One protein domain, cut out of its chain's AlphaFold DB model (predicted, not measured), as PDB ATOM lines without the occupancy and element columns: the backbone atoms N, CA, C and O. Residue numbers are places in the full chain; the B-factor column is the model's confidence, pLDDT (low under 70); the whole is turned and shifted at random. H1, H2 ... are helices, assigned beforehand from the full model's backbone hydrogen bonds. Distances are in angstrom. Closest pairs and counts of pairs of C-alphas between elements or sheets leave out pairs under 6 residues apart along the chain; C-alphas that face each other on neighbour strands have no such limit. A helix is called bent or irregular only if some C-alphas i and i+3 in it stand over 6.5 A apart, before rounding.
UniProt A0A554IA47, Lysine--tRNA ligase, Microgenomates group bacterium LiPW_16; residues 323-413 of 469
ATOM      1  N   GLY A 323     143.248 154.255 179.734       90.31
ATOM      2  CA  GLY A 323     141.799 154.316 179.599       90.31
ATOM      3  C   GLY A 323     141.140 154.994 180.802       90.31
ATOM      4  O   GLY A 323     141.501 156.103 181.197       90.31
ATOM      5  N   GLN A 324     140.148 154.317 181.381       93.38
ATOM      6  CA  GLN A 324     139.266 154.872 182.414       93.38
ATOM      7  C   GLN A 324     139.667 154.505 183.847       93.38
ATOM      8  O   GLN A 324     138.988 154.914 184.790       93.38
ATOM      9  N   THR A 325     140.766 153.771 184.040       93.88
ATOM     10  CA  THR A 325     141.179 153.276 185.361       93.88
ATOM     11  C   THR A 325     141.429 154.404 186.357       93.88
ATOM     12  O   THR A 325     140.896 154.366 187.465       93.88
ATOM     13  N   ILE A 326     142.200 155.429 185.975       95.81
ATOM     14  CA  ILE A 326     142.488 156.577 186.849       95.81
ATOM     15  C   ILE A 326     141.205 157.372 187.157       95.81
ATOM     16  O   ILE A 326     140.914 157.552 188.341       95.81
ATOM     17  N   PRO A 327     140.395 157.800 186.166       97.00
ATOM     18  CA  PRO A 327     139.108 158.438 186.439       97.00
ATOM     19  C   PRO A 327     138.204 157.645 187.392       97.00
ATOM     20  O   PRO A 327     137.694 158.212 188.357       97.00
ATOM     21  N   ASN A 328     138.060 156.335 187.172       96.94
ATOM     22  CA  ASN A 328     137.227 155.474 188.014       96.94
ATOM     23  C   ASN A 328     137.777 155.368 189.442       96.94
ATOM     24  O   ASN A 328     137.008 155.404 190.400       96.94
ATOM     25  N   LEU A 329     139.101 155.301 189.603       97.25
ATOM     26  CA  LEU A 329     139.744 155.297 190.915       97.25
ATOM     27  C   LEU A 329     139.433 156.579 191.706       97.25
ATOM     28  O   LEU A 329     139.165 156.505 192.905       97.25
ATOM     29  N   PHE A 330     139.429 157.743 191.047       97.50
ATOM     30  CA  PHE A 330     139.019 159.004 191.676       97.50
ATOM     31  C   PHE A 330     137.527 159.026 192.029       97.50
ATOM     32  O   PHE A 330     137.180 159.488 193.114       97.50
ATOM     33  N   ASP A 331     136.653 158.513 191.159       96.88
ATOM     34  CA  ASP A 331     135.212 158.435 191.441       96.88
ATOM     35  C   ASP A 331     134.933 157.533 192.664       96.88
ATOM     36  O   ASP A 331     134.126 157.871 193.535       96.88
ATOM     37  N   GLU A 332     135.643 156.406 192.788       96.94
ATOM     38  CA  GLU A 332     135.571 155.535 193.966       96.94
ATOM     39  C   GLU A 332     136.120 156.200 195.235       96.94
ATOM     40  O   GLU A 332     135.515 156.075 196.305       96.94
ATOM     41  N   TYR A 333     137.242 156.915 195.122       97.25
ATOM     42  CA  TYR A 333     137.841 157.669 196.222       97.25
ATOM     43  C   TYR A 333     136.880 158.744 196.752       97.25
ATOM     44  O   TYR A 333     136.642 158.832 197.959       97.25
ATOM     45  N   ASP A 334     136.261 159.513 195.853       96.31
ATOM     46  CA  ASP A 334     135.291 160.556 196.196       96.31
ATOM     47  C   ASP A 334     134.027 159.963 196.845       96.31
ATOM     48  O   ASP A 334     133.483 160.538 197.794       96.31
ATOM     49  N   ARG A 335     133.582 158.778 196.401       95.19
ATOM     50  CA  ARG A 335     132.484 158.042 197.047       95.19
ATOM     51  C   ARG A 335     132.840 157.636 198.478       95.19
ATOM     52  O   ARG A 335     132.053 157.894 199.387       95.19
ATOM     53  N   CYS A 336     134.022 157.055 198.691       96.00
ATOM     54  CA  CYS A 336     134.475 156.658 200.028       96.00
ATOM     55  C   CYS A 336     134.653 157.873 200.952       96.00
ATOM     56  O   CYS A 336     134.307 157.808 202.130       96.00
ATOM     57  N   SER A 337     135.104 159.008 200.408       95.81
ATOM     58  CA  SER A 337     135.115 160.288 201.120       95.81
ATOM     59  C   SER A 337     133.719 160.683 201.601       95.81
ATOM     60  O   SER A 337     133.540 161.002 202.775       95.81
ATOM     61  N   ASN A 338     132.713 160.674 200.721       93.94
ATOM     62  CA  ASN A 338     131.348 161.033 201.116       93.94
ATOM     63  C   ASN A 338     130.832 160.120 202.233       93.94
ATOM     64  O   ASN A 338     130.343 160.620 203.245       93.94
ATOM     65  N   GLU A 339     131.064 158.810 202.118       94.31
ATOM     66  CA  GLU A 339     130.726 157.863 203.181       94.31
ATOM     67  C   GLU A 339     131.460 158.142 204.494       94.31
ATOM     68  O   GLU A 339     130.858 158.032 205.561       94.31
ATOM     69  N   PHE A 340     132.732 158.545 204.457       94.62
ATOM     70  CA  PHE A 340     133.448 158.954 205.662       94.62
ATOM     71  C   PHE A 340     132.796 160.173 206.327       94.62
ATOM     72  O   PHE A 340     132.609 160.175 207.541       94.62
ATOM     73  N   TYR A 341     132.407 161.199 205.568       92.31
ATOM     74  CA  TYR A 341     131.774 162.389 206.147       92.31
ATOM     75  C   TYR A 341     130.345 162.143 206.652       92.31
ATOM     76  O   TYR A 341     129.917 162.839 207.571       92.31
ATOM     77  N   GLU A 342     129.633 161.158 206.105       91.56
ATOM     78  CA  GLU A 342     128.276 160.789 206.534       91.56
ATOM     79  C   GLU A 342     128.264 159.768 207.682       91.56
ATOM     80  O   GLU A 342     127.530 159.920 208.657       91.56
ATOM     81  N   LYS A 343     129.073 158.709 207.570       90.38
ATOM     82  CA  LYS A 343     129.021 157.508 208.425       90.38
ATOM     83  C   LYS A 343     130.301 157.271 209.228       90.38
ATOM     84  O   LYS A 343     130.295 156.443 210.143       90.38
ATOM     85  N   ARG A 344     131.391 157.989 208.937       87.50
ATOM     86  CA  ARG A 344     132.709 157.834 209.589       87.50
ATOM     87  C   ARG A 344     133.163 156.364 209.565       87.50
ATOM     88  O   ARG A 344     132.941 155.662 208.582       87.50
ATOM     89  N   ARG A 345     133.762 155.880 210.659       83.50
ATOM     90  CA  ARG A 345     134.260 154.501 210.826       83.50
ATOM     91  C   ARG A 345     133.163 153.423 210.867       83.50
ATOM     92  O   ARG A 345     133.488 152.248 210.975       83.50
ATOM     93  N   LYS A 346     131.872 153.786 210.798       83.94
ATOM     94  CA  LYS A 346     130.763 152.808 210.795       83.94
ATOM     95  C   LYS A 346     130.588 152.097 209.446       83.94
ATOM     96  O   LYS A 346     129.892 151.091 209.390       83.94
ATOM     97  N   SER A 347     131.192 152.618 208.376       89.62
ATOM     98  CA  SER A 347     131.275 151.968 207.064       89.62
ATOM     99  C   SER A 347     132.721 151.561 206.787       89.62
ATOM    100  O   SER A 347     133.637 152.348 207.042       89.62
ATOM    101  N   ASP A 348     132.924 150.376 206.207       89.50
ATOM    102  CA  ASP A 348     134.249 149.946 205.751       89.50
ATOM    103  C   ASP A 348     134.804 150.926 204.695       89.50
ATOM    104  O   ASP A 348     135.990 151.233 204.727       89.50
ATOM    105  N   PHE A 349     133.962 151.524 203.838       93.38
ATOM    106  CA  PHE A 349     134.393 152.554 202.880       93.38
ATOM    107  C   PHE A 349     134.851 153.844 203.565       93.38
ATOM    108  O   PHE A 349     135.849 154.442 203.160       93.38
ATOM    109  N   GLY A 350     134.159 154.253 204.632       93.94
ATOM    110  CA  GLY A 350     134.567 155.403 205.433       93.94
ATOM    111  C   GLY A 350     135.912 155.163 206.127       93.94
ATOM    112  O   GLY A 350     136.773 156.041 206.115       93.94
ATOM    113  N   ARG A 351     136.128 153.955 206.667       92.75
ATOM    114  CA  ARG A 351     137.408 153.547 207.270       92.75
ATOM    115  C   ARG A 351     138.526 153.419 206.233       92.75
ATOM    116  O   ARG A 351     139.643 153.842 206.507       92.75
ATOM    117  N   ILE A 352     138.236 152.910 205.036       94.62
ATOM    118  CA  ILE A 352     139.182 152.885 203.911       94.62
ATOM    119  C   ILE A 352     139.615 154.315 203.563       94.62
ATOM    120  O   ILE A 352     140.808 154.583 203.510       94.62
ATOM    121  N   PHE A 353     138.679 155.250 203.375       95.62
ATOM    122  CA  PHE A 353     139.040 156.639 203.072       95.62
ATOM    123  C   PHE A 353     139.870 157.284 204.186       95.62
ATOM    124  O   PHE A 353     140.841 157.977 203.900       95.62
ATOM    125  N   GLU A 354     139.519 157.056 205.452       94.12
ATOM    126  CA  GLU A 354     140.314 157.529 206.587       94.12
ATOM    127  C   GLU A 354     141.751 156.992 206.522       94.12
ATOM    128  O   GLU A 354     142.709 157.760 206.554       94.12
ATOM    129  N   LEU A 355     141.905 155.680 206.342       93.31
ATOM    130  CA  LEU A 355     143.204 155.017 206.301       93.31
ATOM    131  C   LEU A 355     144.029 155.350 205.049       93.31
ATOM    132  O   LEU A 355     145.242 155.123 205.065       93.31
ATOM    133  N   SER A 356     143.423 155.888 203.982       95.38
ATOM    134  CA  SER A 356     144.157 156.397 202.814       95.38
ATOM    135  C   SER A 356     144.758 157.784 203.021       95.38
ATOM    136  O   SER A 356     145.575 158.204 202.203       95.38
ATOM    137  N   GLN A 357     144.373 158.509 204.071       95.00
ATOM    138  CA  GLN A 357     144.925 159.837 204.316       95.00
ATOM    139  C   GLN A 357     146.362 159.745 204.836       95.00
ATOM    140  O   GLN A 357     146.721 158.833 205.584       95.00
ATOM    141  N   ILE A 358     147.200 160.696 204.416       93.50
ATOM    142  CA  ILE A 358     148.605 160.761 204.845       93.50
ATOM    143  C   ILE A 358     148.690 161.264 206.289       93.50
ATOM    144  O   ILE A 358     149.396 160.676 207.109       93.50
ATOM    145  N   ASP A 359     147.945 162.331 206.597       87.69
ATOM    146  CA  ASP A 359     147.793 162.876 207.944       87.69
ATOM    147  C   ASP A 359     146.429 162.486 208.531       87.69
ATOM    148  O   ASP A 359     145.390 163.057 208.200       87.69
ATOM    149  N   HIS A 360     146.443 161.520 209.449       80.12
ATOM    150  CA  HIS A 360     145.243 161.027 210.139       80.12
ATOM    151  C   HIS A 360     144.616 162.056 211.081       80.12
ATOM    152  O   HIS A 360     143.452 161.920 211.447       80.12
ATOM    153  N   LYS A 361     145.365 163.091 211.480       82.12
ATOM    154  CA  LYS A 361     144.851 164.162 212.341       82.12
ATOM    155  C   LYS A 361     144.116 165.229 211.537       82.12
ATOM    156  O   LYS A 361     143.259 165.918 212.088       82.12
ATOM    157  N   LYS A 362     144.431 165.361 210.245       86.31
ATOM    158  CA  LYS A 362     143.871 166.385 209.362       86.31
ATOM    159  C   LYS A 362     143.330 165.766 208.076       86.31
ATOM    160  O   LYS A 362     143.955 165.801 207.020       86.31
ATOM    161  N   ILE A 363     142.115 165.242 208.176       89.56
ATOM    162  CA  ILE A 363     141.398 164.664 207.039       89.56
ATOM    163  C   ILE A 363     140.604 165.765 206.342       89.56
ATOM    164  O   ILE A 363     139.623 166.275 206.885       89.56
ATOM    165  N   GLU A 364     141.035 166.138 205.140       85.50
ATOM    166  CA  GLU A 364     140.378 167.159 204.320       85.50
ATOM    167  C   GLU A 364     139.341 166.539 203.380       85.50
ATOM    168  O   GLU A 364     139.447 165.384 202.960       85.50
ATOM    169  N   LYS A 365     138.283 167.293 203.059       87.44
ATOM    170  CA  LYS A 365     137.280 166.831 202.098       87.44
ATOM    171  C   LYS A 365     137.819 167.080 200.686       87.44
ATOM    172  O   LYS A 365     138.175 168.222 200.391       87.44
ATOM    173  N   PRO A 366     137.866 166.067 199.804       88.12
ATOM    174  CA  PRO A 366     138.260 166.256 198.416       88.12
ATOM    175  C   PRO A 366     137.356 167.269 197.712       88.12
ATOM    176  O   PRO A 366     136.200 167.485 198.094       88.12
ATOM    177  N   VAL A 367     137.880 167.869 196.644       89.62
ATOM    178  CA  VAL A 367     137.104 168.776 195.796       89.62
ATOM    179  C   VAL A 367     135.875 168.068 195.221       89.62
ATOM    180  O   VAL A 367     135.961 166.938 194.749       89.62
ATOM    181  N   LYS A 368     134.723 168.750 195.235       88.25
ATOM    182  CA  LYS A 368     133.441 168.186 194.769       88.25
ATOM    183  C   LYS A 368     133.400 167.909 193.262       88.25
ATOM    184  O   LYS A 368     132.557 167.146 192.800       88.25
ATOM    185  N   VAL A 369     134.261 168.566 192.488       93.00
ATOM    186  CA  VAL A 369     134.292 168.436 191.029       93.00
ATOM    187  C   VAL A 369     134.954 167.115 190.648       93.00
ATOM    188  O   VAL A 369     136.115 166.880 190.990       93.00
ATOM    189  N   ARG A 370     134.230 166.270 189.904       95.44
ATOM    190  CA  ARG A 370     134.723 164.963 189.437       95.44
ATOM    191  C   ARG A 370     136.017 165.094 188.637       95.44
ATOM    192  O   ARG A 370     136.193 166.051 187.884       95.44
ATOM    193  N   PHE A 371     136.893 164.096 188.738       96.94
ATOM    194  CA  PHE A 371     138.165 164.071 188.005       96.94
ATOM    195  C   PHE A 371     137.979 164.241 186.492       96.94
ATOM    196  O   PHE A 371     138.644 165.076 185.884       96.94
ATOM    197  N   ARG A 372     137.005 163.531 185.910       96.19
ATOM    198  CA  ARG A 372     136.631 163.636 184.488       96.19
ATOM    199  C   ARG A 372     136.277 165.067 184.082       96.19
ATOM    200  O   ARG A 372     136.714 165.547 183.044       96.19
ATOM    201  N   GLN A 373     135.540 165.773 184.938       95.38
ATOM    202  CA  GLN A 373     135.155 167.155 184.677       95.38
ATOM    203  C   GLN A 373     136.369 168.090 184.704       95.38
ATOM    204  O   GLN A 373     136.493 168.959 183.841       95.38
ATOM    205  N   VAL A 374     137.285 167.890 185.658       96.38
ATOM    206  CA  VAL A 374     138.550 168.636 185.707       96.38
ATOM    207  C   VAL A 374     139.394 168.349 184.464       96.38
ATOM    208  O   VAL A 374     139.948 169.283 183.891       96.38
ATOM    209  N   ALA A 375     139.458 167.097 184.003       96.75
ATOM    210  CA  ALA A 375     140.160 166.737 182.772       96.75
ATOM    211  C   ALA A 375     139.567 167.448 181.544       96.75
ATOM    212  O   ALA A 375     140.303 168.081 180.791       96.75
ATOM    213  N   GLN A 376     138.242 167.457 181.384       95.88
ATOM    214  CA  GLN A 376     137.586 168.224 180.318       95.88
ATOM    215  C   GLN A 376     137.928 169.718 180.393       95.88
ATOM    216  O   GLN A 376     138.335 170.319 179.402       95.88
ATOM    217  N   TRP A 377     137.836 170.326 181.578       95.38
ATOM    218  CA  TRP A 377     138.152 171.746 181.752       95.38
ATOM    219  C   TRP A 377     139.624 172.080 181.497       95.38
ATOM    220  O   TRP A 377     139.933 173.166 181.008       95.38
ATOM    221  N   MET A 378     140.544 171.152 181.768       95.56
ATOM    222  CA  MET A 378     141.963 171.316 181.447       95.56
ATOM    223  C   MET A 378     142.233 171.388 179.941       95.56
ATOM    224  O   MET A 378     143.286 171.878 179.533       95.56
ATOM    225  N   GLN A 379     141.288 170.984 179.098       95.62
ATOM    226  CA  GLN A 379     141.377 171.112 177.641       95.62
ATOM    227  C   GLN A 379     140.783 172.435 177.123       95.62
ATOM    228  O   GLN A 379     140.947 172.768 175.953       95.62
ATOM    229  N   MET A 380     140.170 173.244 178.000       94.50
ATOM    230  CA  MET A 380     139.526 174.520 177.667       94.50
ATOM    231  C   MET A 380     140.411 175.721 178.066       94.50
ATOM    232  O   MET A 380     140.550 176.008 179.262       94.50
ATOM    233  N   PRO A 381     141.000 176.470 177.109       91.25
ATOM    234  CA  PRO A 381     141.954 177.546 177.409       91.25
ATOM    235  C   PRO A 381     141.414 178.635 178.346       91.25
ATOM    236  O   PRO A 381     142.135 179.117 179.216       91.25
ATOM    237  N   ASN A 382     140.133 178.979 178.222       90.38
ATOM    238  CA  ASN A 382     139.453 179.989 179.033       90.38
ATOM    239  C   ASN A 382     139.161 179.542 180.482       90.38
ATOM    240  O   ASN A 382     138.902 180.388 181.342       90.38
ATOM    241  N   ILE A 383     139.195 178.237 180.775       91.31
ATOM    242  CA  ILE A 383     138.917 177.692 182.115       91.31
ATOM    243  C   ILE A 383     140.202 177.424 182.904       91.31
ATOM    244  O   ILE A 383     140.204 177.598 184.126       91.31
ATOM    245  N   ARG A 384     141.315 177.087 182.236       91.00
ATOM    246  CA  ARG A 384     142.615 176.815 182.890       91.00
ATOM    247  C   ARG A 384     143.023 177.874 183.934       91.00
ATOM    248  O   ARG A 384     143.387 177.472 185.040       91.00
ATOM    249  N   PRO A 385     142.907 179.198 183.681       92.25
ATOM    250  CA  PRO A 385     143.266 180.209 184.678       92.25
ATOM    251  C   PRO A 385     142.360 180.206 185.914       92.25
ATOM    252  O   PRO A 385     142.793 180.610 186.988       92.25
ATOM    253  N   LYS A 386     141.100 179.765 185.785       91.25
ATOM    254  CA  LYS A 386     140.162 179.657 186.913       91.25
ATOM    255  C   LYS A 386     140.511 178.467 187.804       91.25
ATOM    256  O   LYS A 386     140.500 178.610 189.019       91.25
ATOM    257  N   ILE A 387     140.890 177.335 187.203       91.19
ATOM    258  CA  ILE A 387     141.356 176.146 187.934       91.19
ATOM    259  C   ILE A 387     142.598 176.469 188.768       91.19
ATOM    260  O   ILE A 387     142.669 176.090 189.931       91.19
ATOM    261  N   ALA A 388     143.553 177.205 188.195       89.38
ATOM    262  CA  ALA A 388     144.803 177.549 188.870       89.38
ATOM    263  C   ALA A 388     144.617 178.411 190.137       89.38
ATOM    264  O   ALA A 388     145.508 178.436 190.982       89.38
ATOM    265  N   LYS A 389     143.481 179.109 190.281       91.81
ATOM    266  CA  LYS A 389     143.175 179.955 191.449       91.81
ATOM    267  C   LYS A 389     142.611 179.177 192.644       91.81
ATOM    268  O   LYS A 389     142.610 179.713 193.745       91.81
ATOM    269  N   ASP A 390     142.132 177.950 192.439       90.94
ATOM    270  CA  ASP A 390     141.619 177.078 193.500       90.94
ATOM    271  C   ASP A 390     142.664 175.986 193.801       90.94
ATOM    272  O   ASP A 390     142.899 175.120 192.955       90.94
ATOM    273  N   PRO A 391     143.301 175.986 194.988       88.81
ATOM    274  CA  PRO A 391     144.353 175.024 195.321       88.81
ATOM    275  C   PRO A 391     143.916 173.551 195.254       88.81
ATOM    276  O   PRO A 391     144.705 172.688 194.859       88.81
ATOM    277  N   LEU A 392     142.663 173.245 195.611       86.75
ATOM    278  CA  LEU A 392     142.140 171.876 195.599       86.75
ATOM    279  C   LEU A 392     141.884 171.406 194.163       86.75
ATOM    280  O   LEU A 392     142.228 170.271 193.810       86.75
ATOM    281  N   LEU A 393     141.337 172.284 193.315       91.75
ATOM    282  CA  LEU A 393     141.212 172.012 191.881       91.75
ATOM    283  C   LEU A 393     142.581 171.916 191.210       91.75
ATOM    284  O   LEU A 393     142.779 171.008 190.408       91.75
ATOM    285  N   ALA A 394     143.536 172.777 191.560       92.56
ATOM    286  CA  ALA A 394     144.889 172.759 191.011       92.56
ATOM    287  C   ALA A 394     145.615 171.436 191.313       92.56
ATOM    288  O   ALA A 394     146.220 170.849 190.410       92.56
ATOM    289  N   LYS A 395     145.489 170.899 192.543       91.81
ATOM    290  CA  LYS A 395     146.032 169.573 192.898       91.81
ATOM    291  C   LYS A 395     145.438 168.480 192.008       91.81
ATOM    292  O   LYS A 395     146.188 167.690 191.443       91.81
ATOM    293  N   ARG A 396     144.111 168.444 191.830       94.38
ATOM    294  CA  ARG A 396     143.437 167.456 190.960       94.38
ATOM    295  C   ARG A 396     143.802 167.642 189.481       94.38
ATOM    296  O   ARG A 396     144.033 166.661 188.778       94.38
ATOM    297  N   ALA A 397     143.916 168.885 189.027       95.81
ATOM    298  CA  ALA A 397     144.233 169.256 187.652       95.81
ATOM    299  C   ALA A 397     145.638 168.838 187.218       95.81
ATOM    300  O   ALA A 397     145.814 168.428 186.071       95.81
ATOM    301  N   LYS A 398     146.618 168.869 188.132       95.62
ATOM    302  CA  LYS A 398     147.957 168.307 187.896       95.62
ATOM    303  C   LYS A 398     147.867 166.863 187.393       95.62
ATOM    304  O   LYS A 398     148.450 166.532 186.367       95.62
ATOM    305  N   TYR A 399     147.104 166.021 188.088       96.06
ATOM    306  CA  TYR A 399     146.967 164.604 187.740       96.06
ATOM    307  C   TYR A 399     146.035 164.374 186.548       96.06
ATOM    308  O   TYR A 399     146.292 163.484 185.742       96.06
ATOM    309  N   ALA A 400     145.014 165.217 186.366       96.94
ATOM    310  CA  ALA A 400     144.191 165.204 185.158       96.94
ATOM    311  C   ALA A 400     145.015 165.497 183.896       96.94
ATOM    312  O   ALA A 400     144.841 164.825 182.885       96.94
ATOM    313  N   LYS A 401     145.959 166.445 183.969       96.12
ATOM    314  CA  LYS A 401     146.900 166.737 182.882       96.12
ATOM    315  C   LYS A 401     147.786 165.531 182.558       96.12
ATOM    316  O   LYS A 401     147.873 165.153 181.397       96.12
ATOM    317  N   ILE A 402     148.380 164.898 183.574       95.88
ATOM    318  CA  ILE A 402     149.213 163.696 183.389       95.88
ATOM    319  C   ILE A 402     148.411 162.572 182.723       95.88
ATOM    320  O   ILE A 402     148.901 161.936 181.791       95.88
ATOM    321  N   TRP A 403     147.171 162.349 183.172       96.75
ATOM    322  CA  TRP A 403     146.279 161.368 182.560       96.75
ATOM    323  C   TRP A 403     145.980 161.704 181.097       96.75
ATOM    324  O   TRP A 403     146.200 160.850 180.245       96.75
ATOM    325  N   LEU A 404     145.584 162.941 180.779       96.88
ATOM    326  CA  LEU A 404     145.327 163.378 179.399       96.88
ATOM    327  C   LEU A 404     146.536 163.194 178.477       96.88
ATOM    328  O   LEU A 404     146.382 162.759 177.342       96.88
ATOM    329  N   GLU A 405     147.735 163.517 178.951       95.12
ATOM    330  CA  GLU A 405     148.947 163.470 178.128       95.12
ATOM    331  C   GLU A 405     149.442 162.040 177.883       95.12
ATOM    332  O   GLU A 405     149.971 161.762 176.809       95.12
ATOM    333  N   LYS A 406     149.285 161.135 178.859       93.19
ATOM    334  CA  LYS A 406     149.947 159.819 178.835       93.19
ATOM    335  C   LYS A 406     149.011 158.617 178.715       93.19
ATOM    336  O   LYS A 406     149.455 157.570 178.255       93.19
ATOM    337  N   PHE A 407     147.760 158.729 179.160       94.12
ATOM    338  CA  PHE A 407     146.919 157.557 179.447       94.12
ATOM    339  C   PHE A 407     145.475 157.657 178.946       94.12
ATOM    340  O   PHE A 407     144.824 156.625 178.769       94.12
ATOM    341  N   ALA A 408     144.965 158.872 178.740       95.38
ATOM    342  CA  ALA A 408     143.615 159.090 178.253       95.38
ATOM    343  C   ALA A 408     143.468 158.535 176.829       95.38
ATOM    344  O   ALA A 408     144.365 158.742 176.001       95.38
ATOM    345  N   PRO A 409     142.350 157.857 176.535       95.38
ATOM    346  CA  PRO A 409     142.063 157.404 175.187       95.38
ATOM    347  C   PRO A 409     141.714 158.610 174.296       95.38
ATOM    348  O   PRO A 409     141.371 159.685 174.797       95.38
ATOM    349  N   GLU A 410     141.844 158.468 172.977       94.75
ATOM    350  CA  GLU A 410     141.716 159.601 172.046       94.75
ATOM    351  C   GLU A 410     140.319 160.236 172.072       94.75
ATOM    352  O   GLU A 410     140.198 161.449 171.934       94.75
ATOM    353  N   GLU A 411     139.270 159.461 172.343       94.25
ATOM    354  CA  GLU A 411     137.900 159.960 172.494       94.25
ATOM    355  C   GLU A 411     137.702 160.914 173.686       94.25
ATOM    356  O   GLU A 411     136.736 161.676 173.709       94.25
ATOM    357  N   GLU A 412     138.611 160.910 174.665       94.88
ATOM    358  CA  GLU A 412     138.594 161.841 175.803       94.88
ATOM    359  C   GLU A 412     139.378 163.132 175.510       94.88
ATOM    360  O   GLU A 412     139.344 164.080 176.305       94.88
ATOM    361  N   LYS A 413     140.092 163.191 174.377       95.50
ATOM    362  CA  LYS A 413     140.930 164.326 173.987       95.50
ATOM    363  C   LYS A 413     140.211 165.216 172.982       95.50
ATOM    364  O   LYS A 413     139.710 164.767 171.957       95.50
TER     365      LYS A 413
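AT A GLANCE: This is residues 323 to 413 of the 469 residues of the protein "Lysine--tRNA ligase" of Microgenomates group bacterium LiPW_16 (UniProt A0A554IA47). A long helix, H1, makes one side of the model: the short H2 folds back on its kinked far end, and its first turns reach a second cluster, in which H3 and H5 cross with the small H4 near them. The long link of residues 356 to 370 runs back from H2 to H3 and joins the two groups a second time. The printed part has 91 residues with five named helices, H1 to H5 in order along the chain, and no named strand; the class is all helix, and the helix packing is mostly crossed. It is only just compact, close to loose, with a radius of gyration of the C-alphas of 14.3 A and spans of 42 by 28 by 20 A.

IN THESE COORDINATES: H1, residues 325 to 346, begins with C-alpha 325 at (141.179, 153.276, 185.361) and measures 27.5 A. It has a kink of 75 degrees near residue 340 and is irregular: C-alphas 342 and 345 are 9.7 A apart. H2, residues 348 to 355, measures 10.3 A. H3, residues 371 to 378, begins with C-alpha 371 at (138.165, 164.071, 188.005) and measures 10.5 A. H4, residues 384 to 387, measures 5.2 A. H5, residues 391 to 406, measures 23.1 A and ends with C-alpha 406 at (149.947, 159.819, 178.835).

HOW THE PARTS SIT: H1 and H2 touch about perpendicular, at 80 degrees; their closest C-alphas, Phe 340 and Gly 350, are 3.7 A apart. With residues 327 to 331 alone H1 touches H3, at a steep tilt of 52 degrees, opposite ways; the closest C-alphas are those of Pro 327 and Phe 371, 5.9 A. H1 and H5 are close but not clearly touching, with the closest C-alphas, Ile 326 and Trp 403, 7.5 A apart. H3 and H5 touch about perpendicular, at 84 degrees, closest at the C-alphas of Ala 375 and Ala 400, 4.9 A. H4 and H5 only just touch, with 3 pairs of C-alphas within 8 A, and only at the corner; the closest are Ile 387 and Leu 393, 5.7 A. H2 is apart from H3, H4 and H5. In H2 and H3 every O i to N i+4 pair is within hydrogen-bond range, in H1 16 of 18 and in H5 11 of 12; H4 is too short for such a pair.

THE WHOLE: The two C-alphas farthest apart, those of Lys 346 and Pro 381, are 43.0 A apart. The printed part has no cut. The link from H2 to H3 is long, with 15 residues; the other three links are tight. The mean pLDDT of the printed part is 93.0, and no printed residue is under 70.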